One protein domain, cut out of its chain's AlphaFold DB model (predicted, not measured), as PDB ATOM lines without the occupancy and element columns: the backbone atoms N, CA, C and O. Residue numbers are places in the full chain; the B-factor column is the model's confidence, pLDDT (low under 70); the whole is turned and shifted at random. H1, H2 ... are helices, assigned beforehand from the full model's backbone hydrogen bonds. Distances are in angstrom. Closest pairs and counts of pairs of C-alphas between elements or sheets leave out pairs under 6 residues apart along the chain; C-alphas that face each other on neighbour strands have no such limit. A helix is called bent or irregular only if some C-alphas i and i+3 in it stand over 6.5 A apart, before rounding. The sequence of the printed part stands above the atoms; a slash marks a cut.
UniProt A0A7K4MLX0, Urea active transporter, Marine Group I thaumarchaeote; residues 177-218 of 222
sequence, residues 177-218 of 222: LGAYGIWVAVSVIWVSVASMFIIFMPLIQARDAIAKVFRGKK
ATOM      1  N   LEU A 177     -25.515  29.875   8.074       91.50
ATOM      2  CA  LEU A 177     -25.126  30.808   9.134       91.50
ATOM      3  C   LEU A 177     -25.609  32.242   8.848       91.50
ATOM      4  O   LEU A 177     -26.001  32.954   9.774       91.50
ATOM      5  N   GLY A 178     -25.613  32.651   7.573       93.25
ATOM      6  CA  GLY A 178     -26.084  33.964   7.139       93.25
ATOM      7  C   GLY A 178     -27.587  34.144   7.354       93.25
ATOM      8  O   GLY A 178     -27.999  35.077   8.049       93.25
ATOM      9  N   ALA A 179     -28.412  33.239   6.817       88.31
ATOM     10  CA  ALA A 179     -29.862  33.307   6.986       88.31
ATOM     11  C   ALA A 179     -30.275  33.156   8.457       88.31
ATOM     12  O   ALA A 179     -31.166  33.873   8.917       88.31
ATOM     13  N   TYR A 180     -29.603  32.286   9.220       90.25
ATOM     14  CA  TYR A 180     -29.837  32.151  10.659       90.25
ATOM     15  C   TYR A 180     -29.510  33.446  11.418       90.25
ATOM     16  O   TYR A 180     -30.298  33.887  12.254       90.25
ATOM     17  N   GLY A 181     -28.392  34.103  11.095       94.00
ATOM     18  CA  GLY A 181     -28.017  35.383  11.700       94.00
ATOM     19  C   GLY A 181     -29.060  36.478  11.459       94.00
ATOM     20  O   GLY A 181     -29.451  37.180  12.395       94.00
ATOM     21  N   ILE A 182     -29.574  36.579  10.229       93.12
ATOM     22  CA  ILE A 182     -30.654  37.517   9.882       93.12
ATOM     23  C   ILE A 182     -31.930  37.186  10.663       93.12
ATOM     24  O   ILE A 182     -32.554  38.080  11.235       93.12
ATOM     25  N   TRP A 183     -32.304  35.906  10.734       89.31
ATOM     26  CA  TRP A 183     -33.483  35.451  11.471       89.31
ATOM     27  C   TRP A 183     -33.432  35.830  12.955       89.31
ATOM     28  O   TRP A 183     -34.399  36.362  13.515       89.31
ATOM     29  N   VAL A 184     -32.285  35.595  13.597       91.75
ATOM     30  CA  VAL A 184     -32.058  35.967  14.997       91.75
ATOM     31  C   VAL A 184     -32.126  37.485  15.167       91.75
ATOM     32  O   VAL A 184     -32.807  37.955  16.078       91.75
ATOM     33  N   ALA A 185     -31.502  38.264  14.280       94.69
ATOM     34  CA  ALA A 185     -31.532  39.726  14.350       94.69
ATOM     35  C   ALA A 185     -32.964  40.287  14.258       94.69
ATOM     36  O   ALA A 185     -33.359  41.108  15.089       94.69
ATOM     37  N   VAL A 186     -33.769  39.795  13.307       94.31
ATOM     38  CA  VAL A 186     -35.188  40.171  13.175       94.31
ATOM     39  C   VAL A 186     -35.963  39.829  14.448       94.31
ATOM     40  O   VAL A 186     -36.718  40.662  14.951       94.31
ATOM     41  N   SER A 187     -35.734  38.641  15.014       91.25
ATOM     42  CA  SER A 187     -36.389  38.196  16.250       91.25
ATOM     43  C   SER A 187     -36.041  39.092  17.447       91.25
ATOM     44  O   SER A 187     -36.922  39.469  18.220       91.25
ATOM     45  N   VAL A 188     -34.771  39.488  17.586       93.12
ATOM     46  CA  VAL A 188     -34.310  40.381  18.662       93.12
ATOM     47  C   VAL A 188     -34.928  41.773  18.537       93.12
ATOM     48  O   VAL A 188     -35.400  42.319  19.539       93.12
ATOM     49  N   ILE A 189     -34.961  42.342  17.327       96.06
ATOM     50  CA  ILE A 189     -35.586  43.648  17.067       96.06
ATOM     51  C   ILE A 189     -37.074  43.585  17.409       96.06
ATOM     52  O   ILE A 189     -37.569  44.431  18.153       96.06
ATOM     53  N   TRP A 190     -37.774  42.557  16.925       93.75
ATOM     54  CA  TRP A 190     -39.195  42.361  17.192       93.75
ATOM     55  C   TRP A 190     -39.489  42.323  18.693       93.75
ATOM     56  O   TRP A 190     -40.334  43.075  19.180       93.75
ATOM     57  N   VAL A 191     -38.791  41.464  19.444       91.81
ATOM     58  CA  VAL A 191     -39.020  41.298  20.889       91.81
ATOM     59  C   VAL A 191     -38.669  42.570  21.657       91.81
ATOM     60  O   VAL A 191     -39.366  42.923  22.606       91.81
ATOM     61  N   SER A 192     -37.638  43.298  21.227       94.06
ATOM     62  CA  SER A 192     -37.226  44.559  21.851       94.06
ATOM     63  C   SER A 192     -38.273  45.658  21.659       94.06
ATOM     64  O   SER A 192     -38.660  46.315  22.627       94.06
ATOM     65  N   VAL A 193     -38.799  45.813  20.439       95.25
ATOM     66  CA  VAL A 193     -39.891  46.755  20.151       95.25
ATOM     67  C   VAL A 193     -41.147  46.368  20.934       95.25
ATOM     68  O   VAL A 193     -41.726  47.215  21.611       95.25
ATOM     69  N   ALA A 194     -41.540  45.091  20.919       92.69
ATOM     70  CA  ALA A 194     -42.698  44.608  21.672       92.69
ATOM     71  C   ALA A 194     -42.558  44.853  23.187       92.69
ATOM     72  O   ALA A 194     -43.498  45.330  23.822       92.69
ATOM     73  N   SER A 195     -41.378  44.590  23.755       93.38
ATOM     74  CA  SER A 195     -41.067  44.844  25.167       93.38
ATOM     75  C   SER A 195     -41.220  46.324  25.524       93.38
ATOM     76  O   SER A 195     -41.865  46.660  26.517       93.38
ATOM     77  N   MET A 196     -40.718  47.222  24.669       94.19
ATOM     78  CA  MET A 196     -40.866  48.667  24.847       94.19
ATOM     79  C   MET A 196     -42.348  49.073  24.905       94.19
ATOM     80  O   MET A 196     -42.759  49.790  25.816       94.19
ATOM     81  N   PHE A 197     -43.180  48.560  23.996       93.38
ATOM     82  CA  PHE A 197     -44.620  48.824  24.037       93.38
ATOM     83  C   PHE A 197     -45.278  48.284  25.313       93.38
ATOM     84  O   PHE A 197     -46.007  49.025  25.967       93.38
ATOM     85  N   ILE A 198     -45.001  47.038  25.704       90.38
ATOM     86  CA  ILE A 198     -45.611  46.407  26.887       90.38
ATOM     87  C   ILE A 198     -45.226  47.134  28.183       90.38
ATOM     88  O   ILE A 198     -46.060  47.267  29.074       90.38
ATOM     89  N   ILE A 199     -43.987  47.619  28.294       90.81
ATOM     90  CA  ILE A 199     -43.498  48.299  29.499       90.81
ATOM     91  C   ILE A 199     -43.996  49.747  29.559       90.81
ATOM     92  O   ILE A 199     -44.514  50.180  30.588       90.81
ATOM     93  N   PHE A 200     -43.849  50.515  28.476       92.31
ATOM     94  CA  PHE A 200     -44.099  51.958  28.522       92.31
ATOM     95  C   PHE A 200     -45.552  52.341  28.242       92.31
ATOM     96  O   PHE A 200     -46.022  53.334  28.794       92.31
ATOM     97  N   MET A 201     -46.293  51.583  27.428       89.31
ATOM     98  CA  MET A 201     -47.679  51.938  27.095       89.31
ATOM     99  C   MET A 201     -48.591  52.001  28.333       89.31
ATOM    100  O   MET A 201     -49.290  53.010  28.469       89.31
ATOM    101  N   PRO A 202     -48.565  51.034  29.277       88.00
ATOM    102  CA  PRO A 202     -49.350  51.135  30.506       88.00
ATOM    103  C   PRO A 202     -48.952  52.344  31.358       88.00
ATOM    104  O   PRO A 202     -49.822  53.014  31.905       88.00
ATOM    105  N   LEU A 203     -47.656  52.675  31.425       86.75
ATOM    106  CA  LEU A 203     -47.160  53.835  32.176       86.75
ATOM    107  C   LEU A 203     -47.656  55.159  31.582       86.75
ATOM    108  O   LEU A 203     -48.055  56.057  32.321       86.75
ATOM    109  N   ILE A 204     -47.673  55.272  30.252       88.69
ATOM    110  CA  ILE A 204     -48.178  56.461  29.555       88.69
ATOM    111  C   ILE A 204     -49.691  56.595  29.750       88.69
ATOM    112  O   ILE A 204     -50.165  57.693  30.028       88.69
ATOM    113  N   GLN A 205     -50.452  55.502  29.641       82.62
ATOM    114  CA  GLN A 205     -51.907  55.523  29.842       82.62
ATOM    115  C   GLN A 205     -52.284  55.810  31.302       82.62
ATOM    116  O   GLN A 205     -53.240  56.533  31.567       82.62
ATOM    117  N   ALA A 206     -51.498  55.311  32.257       82.25
ATOM    118  CA  ALA A 206     -51.718  55.532  33.682       82.25
ATOM    119  C   ALA A 206     -51.168  56.874  34.197       82.25
ATOM    120  O   ALA A 206     -51.348  57.180  35.375       82.25
ATOM    121  N   ARG A 207     -50.523  57.698  33.356       85.44
ATOM    122  CA  ARG A 207     -49.825  58.922  33.791       85.44
ATOM    123  C   ARG A 207     -50.711  59.886  34.581       85.44
ATOM    124  O   ARG A 207     -50.254  60.459  35.564       85.44
ATOM    125  N   ASP A 208     -51.980  60.026  34.197       81.06
ATOM    126  CA  ASP A 208     -52.913  60.942  34.857       81.06
ATOM    127  C   ASP A 208     -53.401  60.375  36.198       81.06
ATOM    128  O   ASP A 208     -53.567  61.121  37.165       81.06
ATOM    129  N   ALA A 209     -53.570  59.053  36.293       76.75
ATOM    130  CA  ALA A 209     -53.885  58.367  37.546       76.75
ATOM    131  C   ALA A 209     -52.704  58.438  38.528       76.75
ATOM    132  O   ALA A 209     -52.880  58.801  39.689       76.75
ATOM    133  N   ILE A 210     -51.488  58.193  38.036       81.06
ATOM    134  CA  ILE A 210     -50.243  58.329  38.797       81.06
ATOM    135  C   ILE A 210     -50.085  59.783  39.275       81.06
ATOM    136  O   ILE A 210     -49.878  60.026  40.463       81.06
ATOM    137  N   ALA A 211     -50.284  60.768  38.394       81.94
ATOM    138  CA  ALA A 211     -50.215  62.185  38.749       81.94
ATOM    139  C   ALA A 211     -51.280  62.604  39.779       81.94
ATOM    140  O   ALA A 211     -50.999  63.456  40.622       81.94
ATOM    141  N   LYS A 212     -52.486  62.018  39.754       79.62
ATOM    142  CA  LYS A 212     -53.521  62.251  40.780       79.62
ATOM    143  C   LYS A 212     -53.080  61.757  42.160       79.62
ATOM    144  O   LYS A 212     -53.225  62.509  43.122       79.62
ATOM    145  N   VAL A 213     -52.493  60.558  42.242       82.19
ATOM    146  CA  VAL A 213     -51.958  59.992  43.495       82.19
ATOM    147  C   VAL A 213     -50.820  60.857  44.042       82.19
ATOM    148  O   VAL A 213     -50.841  61.231  45.212       82.19
ATOM    149  N   PHE A 214     -49.877  61.268  43.190       78.94
ATOM    150  CA  PHE A 214     -48.760  62.131  43.599       78.94
ATOM    151  C   PHE A 214     -49.185  63.543  44.022       78.94
ATOM    152  O   PHE A 214     -48.515  64.165  44.841       78.94
ATOM    153  N   ARG A 215     -50.301  64.063  43.499       84.12
ATOM    154  CA  ARG A 215     -50.839  65.384  43.872       84.12
ATOM    155  C   ARG A 215     -51.648  65.375  45.175       84.12
ATOM    156  O   ARG A 215     -52.197  66.412  45.531       84.12
ATOM    157  N   GLY A 216     -51.762  64.236  45.866       72.25
ATOM    158  CA  GLY A 216     -52.467  64.133  47.148       72.25
ATOM    159  C   GLY A 216     -53.970  64.419  47.072       72.25
ATOM    160  O   GLY A 216     -54.618  64.590  48.104       72.25
ATOM    161  N   LYS A 217     -54.553  64.475  45.865       59.84
ATOM    162  CA  LYS A 217     -56.003  64.588  45.717       59.84
ATOM    163  C   LYS A 217     -56.600  63.249  46.129       59.84
ATOM    164  O   LYS A 217     -56.370  62.247  45.452       59.84
ATOM    165  N   LYS A 218     -57.335  63.230  47.249       54.25
ATOM    166  CA  LYS A 218     -58.183  62.088  47.613       54.25
ATOM    167  C   LYS A 218     -59.005  61.710  46.385       54.25
ATOM    168  O   LYS A 218     -59.530  62.598  45.712       54.25
TER     169      LYS A 218
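This is residues 177 to 218 of the 222 residues of the protein "Urea active transporter" of Marine Group I thaumarchaeote (UniProt A0A7K4MLX0). One long helix, H1, makes most of a thin rod, and a short helix, H2, follows it near one end after a single residue. Nothing folds back: residues 177 to 218 stand free, with no C-alpha within 10 A of another that is 8 or more residues away along the chain. The printed part has 42 residues with two named helices, H1 then H2, and no named strand, and its class is all helix. It is extended, with a radius of gyration of the C-alphas of 18.1 A, and the C-alphas span 59 by 11 by 7 A.

Start with H1, residues 177 to 205, and go on through Ala 206 to H2, residues 207 to 214. The link between them is tight, with 1 residue. H1 and H2 meet only through their link. In the backbone of H2 you will find every O i to N i+4 pair within hydrogen-bond range, and in H1 23 of 25.

Find C-alpha 177 at (-25.126, 30.808, 9.134); from there H1 runs 41.9 A to C-alpha 205 at (-51.907, 55.523, 29.842). Look at Ile 199 and Pro 202: H1 is irregular there, but only just, with these two C-alphas 6.6 A apart. H2 begins at C-alpha 207 and ends at C-alpha 214, at (-48.760, 62.131, 43.599). Residues 215 to 218 follow it outside any named element.

The C-alphas of Leu 177 and Lys 218, the first and last printed, are the two farthest apart, at 59.6 A. The printed part has no cut. In the B-factor column the mean pLDDT of the printed part of this model is 87.1, and residues 217 to 218 are under 70.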